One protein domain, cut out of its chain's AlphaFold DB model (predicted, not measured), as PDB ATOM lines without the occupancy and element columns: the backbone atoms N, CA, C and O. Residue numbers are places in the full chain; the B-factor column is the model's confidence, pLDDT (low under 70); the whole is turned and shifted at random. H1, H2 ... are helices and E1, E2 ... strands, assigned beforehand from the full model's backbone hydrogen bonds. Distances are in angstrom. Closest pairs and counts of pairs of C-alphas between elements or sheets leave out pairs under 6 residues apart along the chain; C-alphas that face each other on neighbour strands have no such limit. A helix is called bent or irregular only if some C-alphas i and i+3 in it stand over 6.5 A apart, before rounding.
ATOM      1  N   PHE A  49     108.303  89.633 104.909       92.81
ATOM      2  CA  PHE A  49     107.877  88.584 103.994       92.81
ATOM      3  C   PHE A  49     108.063  87.212 104.638       92.81
ATOM      4  O   PHE A  49     108.937  87.007 105.486       92.81
ATOM      5  N   SER A  50     107.221  86.262 104.242       95.69
ATOM      6  CA  SER A  50     107.286  84.882 104.708       95.69
ATOM      7  C   SER A  50     106.801  83.949 103.613       95.69
ATOM      8  O   SER A  50     105.619  83.934 103.284       95.69
ATOM      9  N   TYR A  51     107.714  83.127 103.120       95.38
ATOM     10  CA  TYR A  51     107.459  82.083 102.147       95.38
ATOM     11  C   TYR A  51     107.808  80.729 102.753       95.38
ATOM     12  O   TYR A  51     108.755  80.588 103.531       95.38
ATOM     13  N   SER A  52     107.040  79.712 102.403       95.62
ATOM     14  CA  SER A  52     107.336  78.332 102.761       95.62
ATOM     15  C   SER A  52     106.701  77.411 101.749       95.62
ATOM     16  O   SER A  52     105.596  77.687 101.287       95.62
ATOM     17  N   GLY A  53     107.367  76.309 101.456       95.12
ATOM     18  CA  GLY A  53     106.847  75.351 100.506       95.12
ATOM     19  C   GLY A  53     107.781  74.180 100.300       95.12
ATOM     20  O   GLY A  53     108.801  74.026 100.979       95.12
ATOM     21  N   GLU A  54     107.396  73.373  99.326       96.19
ATOM     22  CA  GLU A  54     108.153  72.230  98.855       96.19
ATOM     23  C   GLU A  54     108.363  72.381  97.349       96.19
ATOM     24  O   GLU A  54     107.515  72.934  96.651       96.19
ATOM     25  N   SER A  55     109.507  71.931  96.849       95.44
ATOM     26  CA  SER A  55     109.840  71.962  95.427       95.44
ATOM     27  C   SER A  55     110.718  70.764  95.077       95.44
ATOM     28  O   SER A  55     111.330  70.150  95.955       95.44
ATOM     29  N   SER A  56     110.748  70.384  93.804       95.00
ATOM     30  CA  SER A  56     111.569  69.279  93.309       95.00
ATOM     31  C   SER A  56     112.365  69.722  92.091       95.00
ATOM     32  O   SER A  56     111.842  70.434  91.240       95.00
ATOM     33  N   ASP A  57     113.622  69.296  92.038       93.38
ATOM     34  CA  ASP A  57     114.496  69.467  90.878       93.38
ATOM     35  C   ASP A  57     114.219  68.369  89.841       93.38
ATOM     36  O   ASP A  57     113.741  67.282  90.188       93.38
ATOM     37  N   ASP A  58     114.586  68.614  88.584       89.69
ATOM     38  CA  ASP A  58     114.415  67.664  87.478       89.69
ATOM     39  C   ASP A  58     115.120  66.316  87.726       89.69
ATOM     40  O   ASP A  58     114.692  65.279  87.214       89.69
ATOM     41  N   ASN A  59     116.171  66.292  88.555       87.31
ATOM     42  CA  ASN A  59     116.889  65.070  88.928       87.31
ATOM     43  C   ASN A  59     116.276  64.333  90.135       87.31
ATOM     44  O   ASN A  59     116.880  63.391  90.655       87.31
ATOM     45  N   GLY A  60     115.098  64.757  90.605       89.44
ATOM     46  CA  GLY A  60     114.348  64.123  91.693       89.44
ATOM     47  C   GLY A  60     114.772  64.544  93.103       89.44
ATOM     48  O   GLY A  60     114.228  64.027  94.083       89.44
ATOM     49  N   ALA A  61     115.719  65.478  93.236       94.25
ATOM     50  CA  ALA A  61     116.031  66.081  94.527       94.25
ATOM     51  C   ALA A  61     114.824  66.862  95.058       94.25
ATOM     52  O   ALA A  61     114.060  67.440  94.289       94.25
ATOM     53  N   LYS A  62     114.664  66.894  96.382       95.88
ATOM     54  CA  LYS A  62     113.529  67.541  97.052       95.88
ATOM     55  C   LYS A  62     114.008  68.650  97.971       95.88
ATOM     56  O   LYS A  62     114.928  68.430  98.758       95.88
ATOM     57  N   LEU A  63     113.345  69.796  97.906       96.62
ATOM     58  CA  LEU A  63     113.539  70.939  98.785       96.62
ATOM     59  C   LEU A  63     112.281  71.143  99.626       96.62
ATOM     60  O   LEU A  63     111.192  71.272  99.080       96.62
ATOM     61  N   ILE A  64     112.447  71.259 100.940       97.62
ATOM     62  CA  ILE A  64     111.467  71.876 101.839       97.62
ATOM     63  C   ILE A  64     112.106  73.148 102.371       97.62
ATOM     64  O   ILE A  64     113.237  73.106 102.862       97.62
ATOM     65  N   TYR A  65     111.411  74.275 102.277       96.56
ATOM     66  CA  TYR A  65     111.979  75.561 102.655       96.56
ATOM     67  C   TYR A  65     111.026  76.420 103.483       96.56
ATOM     68  O   TYR A  65     109.803  76.364 103.355       96.56
ATOM     69  N   SER A  66     111.615  77.279 104.311       97.25
ATOM     70  CA  SER A  66     110.977  78.473 104.851       97.25
ATOM     71  C   SER A  66     111.940  79.645 104.735       97.25
ATOM     72  O   SER A  66     113.072  79.579 105.217       97.25
ATOM     73  N   ILE A  67     111.488  80.711 104.085       95.69
ATOM     74  CA  ILE A  67     112.251  81.927 103.835       95.69
ATOM     75  C   ILE A  67     111.469  83.084 104.442       95.69
ATOM     76  O   ILE A  67     110.337  83.350 104.044       95.69
ATOM     77  N   ARG A  68     112.045  83.760 105.431       95.81
ATOM     78  CA  ARG A  68     111.378  84.849 106.157       95.81
ATOM     79  C   ARG A  68     112.319  86.016 106.324       95.81
ATOM     80  O   ARG A  68     113.509  85.805 106.524       95.81
ATOM     81  N   GLY A  69     111.803  87.230 106.316       93.56
ATOM     82  CA  GLY A  69     112.673  88.384 106.448       93.56
ATOM     83  C   GLY A  69     111.940  89.701 106.518       93.56
ATOM     84  O   GLY A  69     110.714  89.752 106.614       93.56
ATOM     85  N   ILE A  70     112.739  90.758 106.467       89.94
ATOM     86  CA  ILE A  70     112.287  92.136 106.333       89.94
ATOM     87  C   ILE A  70     112.827  92.653 105.007       89.94
ATOM     88  O   ILE A  70     114.037  92.567 104.760       89.94
ATOM     89  N   ILE A  71     111.939  93.202 104.179       87.19
ATOM     90  CA  ILE A  71     112.276  93.746 102.862       87.19
ATOM     91  C   ILE A  71     113.437  94.742 102.996       87.19
ATOM     92  O   ILE A  71     113.434  95.628 103.852       87.19
ATOM     93  N   GLY A  72     114.463  94.567 102.161       84.88
ATOM     94  CA  GLY A  72     115.650  95.421 102.116       84.88
ATOM     95  C   GLY A  72     116.651  95.267 103.268       84.88
ATOM     96  O   GLY A  72     117.727  95.855 103.183       84.88
ATOM     97  N   LEU A  73     116.346  94.497 104.321       87.81
ATOM     98  CA  LEU A  73     117.220  94.366 105.498       87.81
ATOM     99  C   LEU A  73     117.848  92.983 105.629       87.81
ATOM    100  O   LEU A  73     119.065  92.873 105.753       87.81
ATOM    101  N   PHE A  74     117.042  91.923 105.659       91.12
ATOM    102  CA  PHE A  74     117.572  90.570 105.814       91.12
ATOM    103  C   PHE A  74     116.587  89.501 105.346       91.12
ATOM    104  O   PHE A  74     115.376  89.715 105.320       91.12
ATOM    105  N   ALA A  75     117.131  88.324 105.052       93.12
ATOM    106  CA  ALA A  75     116.397  87.118 104.715       93.12
ATOM    107  C   ALA A  75     116.997  85.939 105.488       93.12
ATOM    108  O   ALA A  75     118.197  85.684 105.409       93.12
ATOM    109  N   ASN A  76     116.169  85.228 106.244       95.50
ATOM    110  CA  ASN A  76     116.511  83.972 106.892       95.50
ATOM    111  C   ASN A  76     115.974  82.808 106.067       95.50
ATOM    112  O   ASN A  76     114.771  82.718 105.822       95.50
ATOM    113  N   PHE A  77     116.866  81.898 105.713       95.19
ATOM    114  CA  PHE A  77     116.573  80.667 105.007       95.19
ATOM    115  C   PHE A  77     116.615  79.515 106.002       95.19
ATOM    116  O   PHE A  77     117.525  79.401 106.823       95.19
ATOM    117  N   THR A  78     115.619  78.646 105.941       97.38
ATOM    118  CA  THR A  78     115.616  77.328 106.578       97.38
ATOM    119  C   THR A  78     115.312  76.335 105.483       97.38
ATOM    120  O   THR A  78     114.244  76.417 104.881       97.38
ATOM    121  N   VAL A  79     116.248  75.439 105.188       96.69
ATOM    122  CA  VAL A  79     116.128  74.518 104.058       96.69
ATOM    123  C   VAL A  79     116.437  73.093 104.484       96.69
ATOM    124  O   VAL A  79     117.365  72.830 105.256       96.69
ATOM    125  N   MET A  80     115.655  72.169 103.941       97.44
ATOM    126  CA  MET A  80     115.918  70.743 103.953       97.44
ATOM    127  C   MET A  80     116.009  70.269 102.507       97.44
ATOM    128  O   MET A  80     115.016  70.298 101.786       97.44
ATOM    129  N   ILE A  81     117.192  69.836 102.091       96.00
ATOM    130  CA  ILE A  81     117.444  69.288 100.758       96.00
ATOM    131  C   ILE A  81     117.652  67.787 100.915       96.00
ATOM    132  O   ILE A  81     118.404  67.367 101.792       96.00
ATOM    133  N   SER A  82     116.992  66.979 100.092       96.00
ATOM    134  CA  SER A  82     117.157  65.523 100.065       96.00
ATOM    135  C   SER A  82     117.463  65.042  98.653       96.00
ATOM    136  O   SER A  82     116.781  65.430  97.705       96.00
ATOM    137  N   ILE A  83     118.463  64.175  98.532       94.50
ATOM    138  CA  ILE A  83     118.974  63.622  97.279       94.50
ATOM    139  C   ILE A  83     118.664  62.127  97.285       94.50
ATOM    140  O   ILE A  83     119.407  61.365  97.896       94.50
ATOM    141  N   PRO A  84     117.542  61.674  96.709       86.56
ATOM    142  CA  PRO A  84     117.123  60.287  96.874       86.56
ATOM    143  C   PRO A  84     118.040  59.312  96.130       86.56
ATOM    144  O   PRO A  84     118.537  58.374  96.753       86.56
ATOM    145  N   ASP A  85     118.333  59.570  94.852       75.88
ATOM    146  CA  ASP A  85     118.861  58.516  93.972       75.88
ATOM    147  C   ASP A  85     120.138  58.895  93.203       75.88
ATOM    148  O   ASP A  85     121.038  58.064  93.079       75.88
ATOM    149  N   ASN A  86     120.270  60.138  92.728       77.38
ATOM    150  CA  ASN A  86     121.344  60.531  91.807       77.38
ATOM    151  C   ASN A  86     122.407  61.422  92.458       77.38
ATOM    152  O   ASN A  86     122.127  62.145  93.408       77.38
ATOM    153  N   ASN A  87     123.630  61.398  91.921       76.00
ATOM    154  CA  ASN A  87     124.651  62.386  92.268       76.00
ATOM    155  C   ASN A  87     124.329  63.711  91.571       76.00
ATOM    156  O   ASN A  87     124.223  63.748  90.343       76.00
ATOM    157  N   VAL A  88     124.143  64.775  92.351       80.94
ATOM    158  CA  VAL A  88     123.733  66.083  91.835       80.94
ATOM    159  C   VAL A  88     124.367  67.191  92.671       80.94
ATOM    160  O   VAL A  88     123.932  67.455  93.784       80.94
ATOM    161  N   ASN A  89     125.363  67.887  92.125       84.00
ATOM    162  CA  ASN A  89     126.017  69.008  92.820       84.00
ATOM    163  C   ASN A  89     125.383  70.373  92.522       84.00
ATOM    164  O   ASN A  89     125.734  71.361  93.164       84.00
ATOM    165  N   LYS A  90     124.470  70.445  91.548       89.50
ATOM    166  CA  LYS A  90     123.748  71.661  91.159       89.50
ATOM    167  C   LYS A  90     122.260  71.362  91.117       89.50
ATOM    168  O   LYS A  90     121.836  70.520  90.336       89.50
ATOM    169  N   LEU A  91     121.505  72.049  91.955       92.56
ATOM    170  CA  LEU A  91     120.082  71.832  92.165       92.56
ATOM    171  C   LEU A  91     119.326  73.093  91.765       92.56
ATOM    172  O   LEU A  91     119.734  74.194  92.146       92.56
ATOM    173  N   SER A  92     118.231  72.930  91.033       94.69
ATOM    174  CA  SER A  92     117.327  73.997  90.624       94.69
ATOM    175  C   SER A  92     115.923  73.682  91.116       94.69
ATOM    176  O   SER A  92     115.293  72.726  90.678       94.69
ATOM    177  N   PHE A  93     115.411  74.503  92.023       95.06
ATOM    178  CA  PHE A  93     114.074  74.333  92.574       95.06
ATOM    179  C   PHE A  93     113.162  75.451  92.080       95.06
ATOM    180  O   PHE A  93     113.351  76.596  92.504       95.06
ATOM    181  N   PRO A  94     112.171  75.153  91.223       94.00
ATOM    182  CA  PRO A  94     111.219  76.158  90.786       94.00
ATOM    183  C   PRO A  94     110.374  76.649  91.962       94.00
ATOM    184  O   PRO A  94     110.048  75.885  92.880       94.00
ATOM    185  N   TYR A  95     109.997  77.921  91.922       90.19
ATOM    186  CA  TYR A  95     109.006  78.508  92.813       90.19
ATOM    187  C   TYR A  95     107.994  79.324  92.001       90.19
ATOM    188  O   TYR A  95     108.318  79.894  90.965       90.19
ATOM    189  N   GLU A  96     106.743  79.354  92.460       80.94
ATOM    190  CA  GLU A  96     105.635  79.938  91.687       80.94
ATOM    191  C   GLU A  96     105.374  81.415  92.014       80.94
ATOM    192  O   GLU A  96     104.821  82.150  91.198       80.94
ATOM    193  N   ASP A  97     105.750  81.862  93.215       87.25
ATOM    194  CA  ASP A  97     105.429  83.207  93.690       87.25
ATOM    195  C   ASP A  97     106.516  84.217  93.306       87.25
ATOM    196  O   ASP A  97     107.554  84.316  93.965       87.25
ATOM    197  N   LEU A  98     106.241  85.028  92.280       88.56
ATOM    198  CA  LEU A  98     107.120  86.121  91.850       88.56
ATOM    199  C   LEU A  98     107.423  87.118  92.986       88.56
ATOM    200  O   LEU A  98     108.484  87.735  92.996       88.56
ATOM    201  N   LYS A  99     106.560  87.242  94.004       90.62
ATOM    202  CA  LYS A  99     106.847  88.107  95.160       90.62
ATOM    203  C   LYS A  99     108.057  87.628  95.955       90.62
ATOM    204  O   LYS A  99     108.717  88.444  96.603       90.62
ATOM    205  N   MET A 100     108.360  86.327  95.920       91.12
ATOM    206  CA  MET A 100     109.579  85.790  96.522       91.12
ATOM    207  C   MET A 100     110.813  86.376  95.837       91.12
ATOM    208  O   MET A 100     111.699  86.872  96.532       91.12
ATOM    209  N   PHE A 101     110.832  86.393  94.499       90.50
ATOM    210  CA  PHE A 101     111.892  87.030  93.716       90.50
ATOM    211  C   PHE A 101     112.066  88.496  94.108       90.50
ATOM    212  O   PHE A 101     113.174  88.935  94.422       90.50
ATOM    213  N   GLU A 102     110.962  89.247  94.100       90.62
ATOM    214  CA  GLU A 102     110.954  90.682  94.385       90.62
ATOM    215  C   GLU A 102     111.505  90.959  95.786       90.62
ATOM    216  O   GLU A 102     112.400  91.789  95.946       90.62
ATOM    217  N   SER A 103     111.046  90.210  96.793       91.38
ATOM    218  CA  SER A 103     111.494  90.359  98.179       91.38
ATOM    219  C   SER A 103     112.975  90.023  98.342       91.38
ATOM    220  O   SER A 103     113.728  90.808  98.925       91.38
ATOM    221  N   LEU A 104     113.424  88.889  97.796       90.25
ATOM    222  CA  LEU A 104     114.815  88.450  97.902       90.25
ATOM    223  C   LEU A 104     115.778  89.378  97.160       90.25
ATOM    224  O   LEU A 104     116.851  89.670  97.686       90.25
ATOM    225  N   SER A 105     115.375  89.918  96.007       90.00
ATOM    226  CA  SER A 105     116.176  90.859  95.209       90.00
ATOM    227  C   SER A 105     116.507  92.157  95.950       90.00
ATOM    228  O   SER A 105     117.486  92.825  95.625       90.00
ATOM    229  N   THR A 106     115.721  92.529  96.968       88.56
ATOM    230  CA  THR A 106     116.029  93.694  97.818       88.56
ATOM    231  C   THR A 106     117.090  93.412  98.886       88.56
ATOM    232  O   THR A 106     117.708  94.341  99.411       88.56
ATOM    233  N   VAL A 107     117.307  92.139  99.225       87.06
ATOM    234  CA  VAL A 107     118.222  91.705 100.290       87.06
ATOM    235  C   VAL A 107     119.526  91.162  99.713       87.06
ATOM    236  O   VAL A 107     120.603  91.445 100.231       87.06
ATOM    237  N   MET A 108     119.428  90.374  98.647       85.44
ATOM    238  CA  MET A 108     120.531  89.656  98.030       85.44
ATOM    239  C   MET A 108     120.764  90.175  96.616       85.44
ATOM    240  O   MET A 108     119.842  90.249  95.809       85.44
ATOM    241  N   VAL A 109     122.020  90.476  96.293       74.38
ATOM    242  CA  VAL A 109     122.440  90.759  94.919       74.38
ATOM    243  C   VAL A 109     123.052  89.484  94.355       74.38
ATOM    244  O   VAL A 109     124.035  88.985  94.907       74.38
ATOM    245  N   ASN A 110     122.503  88.970  93.251       66.75
ATOM    246  CA  ASN A 110     123.172  87.932  92.471       66.75
ATOM    247  C   ASN A 110     124.486  88.504  91.941       66.75
ATOM    248  O   ASN A 110     124.502  89.278  90.987       66.75
ATOM    249  N   SER A 111     125.587  88.158  92.596       64.31
ATOM    250  CA  SER A 111     126.928  88.567  92.198       64.31
ATOM    251  C   SER A 111     127.827  87.343  92.064       64.31
ATOM    252  O   SER A 111     127.449  86.221  92.416       64.31
ATOM    253  N   GLU A 112     129.016  87.536  91.503       56.09
ATOM    254  CA  GLU A 112     130.025  86.475  91.451       56.09
ATOM    255  C   GLU A 112     130.520  86.091  92.853       56.09
ATOM    256  O   GLU A 112     130.815  84.925  93.078       56.09
ATOM    257  N   ASN A 113     130.488  87.020  93.816       59.53
ATOM    258  CA  ASN A 113     130.872  86.792  95.212       59.53
ATOM    259  C   ASN A 113     129.639  86.516  96.083       59.53
ATOM    260  O   ASN A 113     129.280  87.318  96.951       59.53
ATOM    261  N   MET A 114     128.938  85.415  95.810       69.31
ATOM    262  CA  MET A 114     127.831  84.991  96.672       69.31
ATOM    263  C   MET A 114     128.366  84.475  98.016       69.31
ATOM    264  O   MET A 114     129.513  84.038  98.091       69.31
ATOM    265  N   PRO A 115     127.578  84.559  99.101       74.19
ATOM    266  CA  PRO A 115     128.009  84.037 100.384       74.19
ATOM    267  C   PRO A 115     128.086  82.508 100.342       74.19
ATOM    268  O   PRO A 115     127.110  81.842  99.991       74.19
ATOM    269  N   ASP A 116     129.225  81.986 100.778       84.31
ATOM    270  CA  ASP A 116     129.463  80.565 100.993       84.31
ATOM    271  C   ASP A 116     128.984  80.137 102.383       84.31
ATOM    272  O   ASP A 116     129.337  80.748 103.400       84.31
ATOM    273  N   PHE A 117     128.218  79.047 102.456       88.50
ATOM    274  CA  PHE A 117     127.757  78.483 103.724       88.50
ATOM    275  C   PHE A 117     128.300  77.075 103.933       88.50
ATOM    276  O   PHE A 117     127.973  76.151 103.191       88.50
ATOM    277  N   LEU A 118     129.061  76.863 105.005       90.69
ATOM    278  CA  LEU A 118     129.447  75.512 105.403       90.69
ATOM    279  C   LEU A 118     128.231  74.755 105.944       90.69
ATOM    280  O   LEU A 118     127.624  75.149 106.943       90.69
ATOM    281  N   VAL A 119     127.899  73.634 105.308       92.19
ATOM    282  CA  VAL A 119     126.755  72.795 105.670       92.19
ATOM    283  C   VAL A 119     127.178  71.374 105.994       92.19
ATOM    284  O   VAL A 119     128.158  70.854 105.470       92.19
ATOM    285  N   LYS A 120     126.409  70.719 106.867       93.12
ATOM    286  CA  LYS A 120     126.572  69.290 107.151       93.12
ATOM    287  C   LYS A 120     125.747  68.478 106.162       93.12
ATOM    288  O   LYS A 120     124.543  68.696 106.052       93.12
ATOM    289  N   ILE A 121     126.382  67.495 105.536       92.94
ATOM    290  CA  ILE A 121     125.751  66.531 104.636       92.94
ATOM    291  C   ILE A 121     125.669  65.190 105.365       92.94
ATOM    292  O   ILE A 121     126.671  64.667 105.869       92.94
ATOM    293  N   ARG A 122     124.463  64.632 105.454       93.69
ATOM    294  CA  ARG A 122     124.210  63.322 106.062       93.69
ATOM    295  C   ARG A 122     123.632  62.374 105.039       93.69
ATOM    296  O   ARG A 122     122.615  62.688 104.435       93.69
ATOM    297  N   ASN A 123     124.219  61.190 104.941       93.06
ATOM    298  CA  ASN A 123     123.662  60.122 104.131       93.06
ATOM    299  C   ASN A 123     122.799  59.180 104.980       93.06
ATOM    300  O   ASN A 123     123.106  58.936 106.148       93.06
ATOM    301  N   SER A 124     121.747  58.620 104.388       92.19
ATOM    302  CA  SER A 124     120.899  57.596 105.014       92.19
ATOM    303  C   SER A 124     121.608  56.249 105.230       92.19
ATOM    304  O   SER A 124     121.185  55.462 106.077       92.19
ATOM    305  N   LYS A 125     122.692  55.974 104.492       91.00
ATOM    306  CA  LYS A 125     123.503  54.747 104.555       91.00
ATOM    307  C   LYS A 125     125.006  55.083 104.574       91.00
ATOM    308  O   LYS A 125     125.734  54.663 103.674       91.00
ATOM    309  N   PRO A 126     125.500  55.820 105.588       88.31
ATOM    310  CA  PRO A 126     126.849  56.388 105.576       88.31
ATOM    311  C   PRO A 126     127.937  55.314 105.443       88.31
ATOM    312  O   PRO A 126     128.826  55.456 104.609       88.31
ATOM    313  N   ASP A 127     127.833  54.205 106.179       89.44
ATOM    314  CA  ASP A 127     128.839  53.131 106.161       89.44
ATOM    315  C   ASP A 127     129.012  52.498 104.777       89.44
ATOM    316  O   ASP A 127     130.123  52.129 104.394       89.44
ATOM    317  N   LYS A 128     127.920  52.392 104.008       88.44
ATOM    318  CA  LYS A 128     127.961  51.861 102.643       88.44
ATOM    319  C   LYS A 128     128.794  52.775 101.746       88.44
ATOM    320  O   LYS A 128     129.668  52.287 101.039       88.44
ATOM    321  N   ILE A 129     128.552  54.081 101.826       88.12
ATOM    322  CA  ILE A 129     129.219  55.075 100.982       88.12
ATOM    323  C   ILE A 129     130.708  55.172 101.312       88.12
ATOM    324  O   ILE A 129     131.538  55.065 100.414       88.12
ATOM    325  N   TYR A 130     131.073  55.280 102.593       87.75
ATOM    326  CA  TYR A 130     132.492  55.329 102.968       87.75
ATOM    327  C   TYR A 130     133.233  54.047 102.586       87.75
ATOM    328  O   TYR A 130     134.372  54.118 102.133       87.75
ATOM    329  N   LYS A 131     132.584  52.881 102.697       89.12
ATOM    330  CA  LYS A 131     133.167  51.615 102.242       89.12
ATOM    331  C   LYS A 131     133.397  51.597 100.729       89.12
ATOM    332  O   LYS A 131     134.450  51.135 100.300       89.12
ATOM    333  N   GLU A 132     132.442  52.078  99.934       87.69
ATOM    334  CA  GLU A 132     132.573  52.177  98.472       87.69
ATOM    335  C   GLU A 132     133.689  53.142  98.055       87.69
ATOM    336  O   GLU A 132     134.379  52.887  97.071       87.69
ATOM    337  N   TRP A 133     133.923  54.198  98.831       86.56
ATOM    338  CA  TRP A 133     135.012  55.153  98.601       86.56
ATOM    339  C   TRP A 133     136.357  54.734  99.208       86.56
ATOM    340  O   TRP A 133     137.361  55.400  98.976       86.56
ATOM    341  N   GLY A 134     136.410  53.633  99.963       88.44
ATOM    342  CA  GLY A 134     137.638  53.176 100.623       88.44
ATOM    343  C   GLY A 134     138.086  54.073 101.782       88.44
ATOM    344  O   GLY A 134     139.269  54.121 102.110       88.44
ATOM    345  N   LEU A 135     137.146  54.784 102.405       86.12
ATOM    346  CA  LEU A 135     137.398  55.782 103.440       86.12
ATOM    347  C   LEU A 135     136.958  55.296 104.818       86.12
ATOM    348  O   LEU A 135     136.091  54.432 104.970       86.12
ATOM    349  N   ALA A 136     137.526  55.912 105.854       86.69
ATOM    350  CA  ALA A 136     137.060  55.704 107.216       86.69
ATOM    351  C   ALA A 136     135.638  56.275 107.390       86.69
ATOM    352  O   ALA A 136     135.369  57.390 106.930       86.69
ATOM    353  N   PRO A 137     134.730  55.562 108.081       85.25
ATOM    354  CA  PRO A 137     133.367  56.026 108.277       85.25
ATOM    355  C   PRO A 137     133.343  57.311 109.109       85.25
ATOM    356  O   PRO A 137     133.941  57.390 110.185       85.25
ATOM    357  N   LYS A 138     132.607  58.320 108.632       85.81
ATOM    358  CA  LYS A 138     132.335  59.556 109.379       85.81
ATOM    359  C   LYS A 138     130.829  59.741 109.560       85.81
ATOM    360  O   LYS A 138     130.019  59.350 108.725       85.81
ATOM    361  N   LYS A 139     130.435  60.407 110.647       84.94
ATOM    362  CA  LYS A 139     129.015  60.672 110.950       84.94
ATOM    363  C   LYS A 139     128.350  61.627 109.947       84.94
ATOM    364  O   LYS A 139     127.134  61.585 109.778       84.94
ATOM    365  N   TYR A 140     129.120  62.533 109.355       89.31
ATOM    366  CA  TYR A 140     128.662  63.520 108.379       89.31
ATOM    367  C   TYR A 140     129.847  64.015 107.545       89.31
ATOM    368  O   TYR A 140     130.992  63.924 107.994       89.31
ATOM    369  N   ARG A 141     129.544  64.559 106.366       89.31
ATOM    370  CA  ARG A 141     130.474  65.329 105.529       89.31
ATOM    371  C   ARG A 141     130.177  66.815 105.669       89.31
ATOM    372  O   ARG A 141     129.119  67.184 106.193       89.31
ATOM    373  N   ILE A 142     131.113  67.655 105.258       88.19
ATOM    374  CA  ILE A 142     130.939  69.106 105.223       88.19
ATOM    375  C   ILE A 142     131.017  69.517 103.758       88.19
ATOM    376  O   ILE A 142     131.899  69.047 103.059       88.19
ATOM    377  N   GLY A 143     130.092  70.352 103.301       88.19
ATOM    378  CA  GLY A 143     130.126  70.921 101.956       88.19
ATOM    379  C   GLY A 143     129.977  72.433 102.003       88.19
ATOM    380  O   GLY A 143     129.468  72.975 102.989       88.19
ATOM    381  N   CYS A 144     130.409  73.107 100.941       89.81
ATOM    382  CA  CYS A 144     130.166  74.529 100.754       89.81
ATOM    383  C   CYS A 144     128.882  74.730  99.940       89.81
ATOM    384  O   CYS A 144     128.823  74.364  98.769       89.81
ATOM    385  N   LEU A 145     127.837  75.269 100.564       90.56
ATOM    386  CA  LEU A 145     126.565  75.577  99.925       90.56
ATOM    387  C   LEU A 145     126.585  77.000  99.374       90.56
ATOM    388  O   LEU A 145     126.688  77.964 100.130       90.56
ATOM    389  N   ASN A 146     126.365  77.097  98.071       90.31
ATOM    390  CA  ASN A 146     126.131  78.330  97.342       90.31
ATOM    391  C   ASN A 146     124.643  78.469  97.026       90.31
ATOM    392  O   ASN A 146     124.039  77.547  96.471       90.31
ATOM    393  N   LEU A 147     124.061  79.622  97.358       90.12
ATOM    394  CA  LEU A 147     122.668  79.958  97.062       90.12
ATOM    395  C   LEU A 147     122.610  81.070  96.014       90.12
ATOM    396  O   LEU A 147     123.143  82.155  96.230       90.12
ATOM    397  N   ARG A 148     121.885  80.815  94.927       90.38
ATOM    398  CA  ARG A 148     121.505  81.779  93.889       90.38
ATOM    399  C   ARG A 148     120.005  81.707  93.644       90.38
ATOM    400  O   ARG A 148     119.367  80.724  94.005       90.38
ATOM    401  N   PHE A 149     119.433  82.727  93.023       90.88
ATOM    402  CA  PHE A 149     118.023  82.707  92.640       90.88
ATOM    403  C   PHE A 149     117.799  83.575  91.407       90.88
ATOM    404  O   PHE A 149     118.511  84.549  91.215       90.88
ATOM    405  N   ASP A 150     116.836  83.246  90.563       91.19
ATOM    406  CA  ASP A 150     116.338  84.144  89.513       91.19
ATOM    407  C   ASP A 150     114.830  84.314  89.671       91.19
ATOM    408  O   ASP A 150     114.315  83.969  90.724       91.19
ATOM    409  N   ASP A 151     114.127  84.847  88.675       90.56
ATOM    410  CA  ASP A 151     112.676  85.066  88.703       90.56
ATOM    411  C   ASP A 151     111.835  83.775  88.718       90.56
ATOM    412  O   ASP A 151     110.608  83.851  88.776       90.56
ATOM    413  N   LYS A 152     112.470  82.597  88.662       91.94
ATOM    414  CA  LYS A 152     111.803  81.296  88.518       91.94
ATOM    415  C   LYS A 152     112.283  80.239  89.501       91.94
ATOM    416  O   LYS A 152     111.497  79.379  89.888       91.94
ATOM    417  N   ASN A 153     113.564  80.246  89.859       94.06
ATOM    418  CA  ASN A 153     114.205  79.144  90.564       94.06
ATOM    419  C   ASN A 153     115.083  79.614  91.723       94.06
ATOM    420  O   ASN A 153     115.749  80.648  91.663       94.06
ATOM    421  N   LEU A 154     115.136  78.784  92.763       92.62
ATOM    422  CA  LEU A 154     116.197  78.771  93.761       92.62
ATOM    423  C   LEU A 154     117.265  77.771  93.316       92.62
ATOM    424  O   LEU A 154     116.986  76.587  93.134       92.62
ATOM    425  N   TYR A 155     118.495  78.240  93.192       92.75
ATOM    426  CA  TYR A 155     119.641  77.434  92.816       92.75
ATOM    427  C   TYR A 155     120.509  77.156  94.035       92.75
ATOM    428  O   TYR A 155     121.005  78.084  94.676       92.75
ATOM    429  N   PHE A 156     120.748  75.880  94.314       91.62
ATOM    430  CA  PHE A 156     121.708  75.453  95.325       91.62
ATOM    431  C   PHE A 156     122.836  74.694  94.647       91.62
ATOM    432  O   PHE A 156     122.599  73.733  93.918       91.62
ATOM    433  N   SER A 157     124.071  75.119  94.878       90.25
ATOM    434  CA  SER A 157     125.257  74.400  94.413       90.25
ATOM    435  C   SER A 157     126.086  73.958  95.607       90.25
ATOM    436  O   SER A 157     126.275  74.737  96.539       90.25
ATOM    437  N   ILE A 158     126.562  72.716  95.586       88.56
ATOM    438  CA  ILE A 158     127.563  72.239  96.536       88.56
ATOM    439  C   ILE A 158     128.916  72.291  95.853       88.56
ATOM    440  O   ILE A 158     129.182  71.543  94.910       88.56
ATOM    441  N   GLU A 159     129.764  73.186  96.337       81.19
ATOM    442  CA  GLU A 159     131.171  73.205  95.980       81.19
ATOM    443  C   GLU A 159     131.910  72.292  96.955       81.19
ATOM    444  O   GLU A 159     132.034  72.570  98.152       81.19
ATOM    445  N   GLY A 160     132.334  71.144  96.438       65.69
ATOM    446  CA  GLY A 160     133.229  70.256  97.154       65.69
ATOM    447  C   GLY A 160     134.644  70.810  97.144       65.69
ATOM    448  O   GLY A 160     135.125  71.226  96.091       65.69
ATOM    449  N   GLN A 161     135.315  70.808  98.294       62.53
ATOM    450  CA  GLN A 161     136.754  71.079  98.325       62.53
ATOM    451  C   GLN A 161     137.533  69.835  97.885       62.53
ATOM    452  O   GLN A 161     138.592  69.949  97.270       62.53
ATOM    453  N   GLU A 162     136.965  68.654  98.131       65.56
ATOM    454  CA  GLU A 162     137.473  67.363  97.687       65.56
ATOM    455  C   GLU A 162     136.403  66.617  96.867       65.56
ATOM    456  O   GLU A 162     135.202  66.867  96.968       65.56
ATOM    457  N   TRP A 163     136.823  65.666  96.025       61.47
ATOM    458  CA  TRP A 163     135.922  64.828  95.214       61.47
ATOM    459  C   TRP A 163     134.856  64.091  96.058       61.47
ATOM    460  O   TRP A 163     133.750  63.826  95.581       61.47
ATOM    461  N   GLU A 164     135.173  63.838  97.328       62.34
ATOM    462  CA  GLU A 164     134.352  63.180  98.353       62.34
ATOM    463  C   GLU A 164     133.193  64.049  98.878       62.34
ATOM    464  O   GLU A 164     132.301  63.547  99.567       62.34
ATOM    465  N   ASP A 165     133.167  65.339  98.538       66.88
ATOM    466  CA  ASP A 165     132.166  66.303  99.010       66.88
ATOM    467  C   ASP A 165     130.956  66.424  98.066       66.88
ATOM    468  O   ASP A 165     130.023  67.182  98.337       66.88
ATOM    469  N   SER A 166     130.937  65.655  96.970       77.88
ATOM    470  CA  SER A 166     129.799  65.613  96.044       77.88
ATOM    471  C   SER A 166     128.557  65.003  96.696       77.88
ATOM    472  O   SER A 166     128.649  64.051  97.476       77.88
ATOM    473  N   LEU A 167     127.378  65.507  96.343       88.25
ATOM    474  CA  LEU A 167     126.118  64.924  96.787       88.25
ATOM    475  C   LEU A 167     125.854  63.601  96.077       88.25
ATOM    476  O   LEU A 167     126.049  63.474  94.879       88.25
ATOM    477  N   VAL A 168     125.370  62.612  96.806       89.38
ATOM    478  CA  VAL A 168     125.072  61.269  96.308       89.38
ATOM    479  C   VAL A 168     123.728  60.784  96.832       89.38
ATOM    480  O   VAL A 168     123.194  61.310  97.808       89.38
ATOM    481  N   GLY A 169     123.180  59.756  96.182       91.38
ATOM    482  CA  GLY A 169     121.914  59.147  96.578       91.38
ATOM    483  C   GLY A 169     121.865  58.809  98.074       91.38
ATOM    484  O   GLY A 169     122.799  58.248  98.655       91.38
ATOM    485  N   GLY A 170     120.760  59.175  98.710       92.31
ATOM    486  CA  GLY A 170     120.528  59.096 100.144       92.31
ATOM    487  C   GLY A 170     121.036  60.288 100.962       92.31
ATOM    488  O   GLY A 170     120.864  60.245 102.184       92.31
ATOM    489  N   ASP A 171     121.662  61.304 100.358       93.81
ATOM    490  CA  ASP A 171     122.126  62.490 101.079       93.81
ATOM    491  C   ASP A 171     120.991  63.426 101.479       93.81
ATOM    492  O   ASP A 171     119.959  63.549 100.823       93.81
ATOM    493  N   SER A 172     121.227  64.140 102.572       95.25
ATOM    494  CA  SER A 172     120.365  65.193 103.071       95.25
ATOM    495  C   SER A 172     121.186  66.322 103.683       95.25
ATOM    496  O   SER A 172     122.200  66.096 104.354       95.25
ATOM    497  N   ILE A 173     120.714  67.545 103.467       95.50
ATOM    498  CA  ILE A 173     121.217  68.761 104.096       95.50
ATOM    499  C   ILE A 173     120.054  69.379 104.857       95.50
ATOM    500  O   ILE A 173     118.983  69.587 104.296       95.50
ATOM    501  N   PHE A 174     120.278  69.699 106.127       96.69
ATOM    502  CA  PHE A 174     119.360  70.508 106.920       96.69
ATOM    503  C   PHE A 174     120.142  71.676 107.500       96.69
ATOM    504  O   PHE A 174     121.071  71.469 108.288       96.69
ATOM    505  N   THR A 175     119.805  72.893 107.081       95.75
ATOM    506  CA  THR A 175     120.525  74.093 107.503       95.75
ATOM    507  C   THR A 175     119.598  75.294 107.619       95.75
ATOM    508  O   THR A 175     118.543  75.359 106.984       95.75
ATOM    509  N   SER A 176     120.012  76.257 108.439       95.75
ATOM    510  CA  SER A 176     119.407  77.577 108.491       95.75
ATOM    511  C   SER A 176     120.494  78.638 108.552       95.75
ATOM    512  O   SER A 176     121.467  78.492 109.293       95.75
ATOM    513  N   PHE A 177     120.333  79.684 107.750       93.50
ATOM    514  CA  PHE A 177     121.274  80.789 107.651       93.50
ATOM    515  C   PHE A 177     120.537  82.085 107.319       93.50
ATOM    516  O   PHE A 177     119.500  82.076 106.653       93.50
ATOM    517  N   ALA A 178     121.095  83.207 107.768       92.19
ATOM    518  CA  ALA A 178     120.556  84.532 107.514       92.19
ATOM    519  C   ALA A 178     121.534  85.353 106.677       92.19
ATOM    520  O   ALA A 178     122.737  85.369 106.941       92.19
ATOM    521  N   ILE A 179     120.999  86.054 105.685       89.75
ATOM    522  CA  ILE A 179     121.733  87.021 104.880       89.75
ATOM    523  C   ILE A 179     121.230  88.402 105.262       89.75
ATOM    524  O   ILE A 179     120.038  88.687 105.161       89.75
ATOM    525  N   HIS A 180     122.154  89.244 105.713       87.75
ATOM    526  CA  HIS A 180     121.886  90.625 106.083       87.75
ATOM    527  C   HIS A 180     122.409  91.548 104.989       87.75
ATOM    528  O   HIS A 180     123.573  91.457 104.598       87.75
ATOM    529  N   ASN A 181     121.565  92.467 104.535       83.94
ATOM    530  CA  ASN A 181     121.994  93.601 103.742       83.94
ATOM    531  C   ASN A 181     122.415  94.708 104.724       83.94
ATOM    532  O   ASN A 181     121.556  95.248 105.425       83.94
TER     533      ASN A 181
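This is residues 49 to 181 of the 188 residues of an uncharacterized protein of Chryseobacterium shigense (UniProt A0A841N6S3). One sheet of eight antiparallel strands folds back on itself into a flattened, nearly closed barrel, in which the leaf E1, E2, E3 and E8 faces the leaf E6, E7 and E4. H1 caps one end, while H2 lies beyond the other end, reached from E5. The printed part has 133 residues, with eight named strands and two named helices in the order E1 E2 E3 E4 H1 E5 H2 E6 E7 E8; the sheet's order is E1 E2 E3 E8 E5 E6 E7 E4. The class is mostly strand. The whole is compact, with a radius of gyration of the C-alphas of 15.3 A, yet elongated, spanning 47 by 25 by 21 A.

E1, residues 49 to 56, E2, residues 62 to 70, and E3, residues 74 to 83, form a meander, each strand the antiparallel neighbour of the one before; N 51 and O 67 are 2.8 A apart, and N 76 and O 68 2.7 A, within hydrogen-bond range. E8, residues 171 to 180, is the antiparallel neighbour of E3, with N 77 and O 177 2.8 A apart. E5, residues 116 to 123, is the hinge of this folded sheet, one sheet bent back into two leaves: its residues 121 to 123 pair with E8, with N 172 and O 122 2.7 A apart, and its residues 116 to 121 with E6, residues 141 to 149, with N 121 and O 141 2.8 A apart. E6 and E7, residues 153 to 159, form a hairpin, with N 146 and O 157 2.8 A apart. E4, residues 90 to 94, is the antiparallel neighbour of E7, with N 93 and O 154 2.8 A apart. The closest C-alphas of the edge strands E1 and E4, those of Ser 55 and Phe 93, are 5.6 A apart. H1, residues 98 to 105, is on the sheet; its closest C-alphas with E1 are those of Met 100 and Tyr 51, 7.1 A apart. H2, residues 126 to 133, is not on the sheet and is apart from H1. In H1 and H2 every O i to N i+4 pair is within hydrogen-bond range.

E1 begins at C-alpha 49, (107.877, 88.584, 103.994). E2 measures 26.3 A from first to last C-alpha, E3 28.3 A and E6 25.0 A. H1 begins at C-alpha 98, (107.120, 86.121, 91.850). E8 measures 28.6 A and ends at C-alpha 180, (121.886, 90.625, 106.083).

The two C-alphas farthest apart, those of Ile 71 and Gly 134, are 47.9 A apart. The sheet is twisted and curled like part of a barrel. The printed part has no cut. The link from E7 to E8, 11 residues, is long. Mean pLDDT of the printed part is 88.1; residues 110 to 114 and 160 to 165 are under 70.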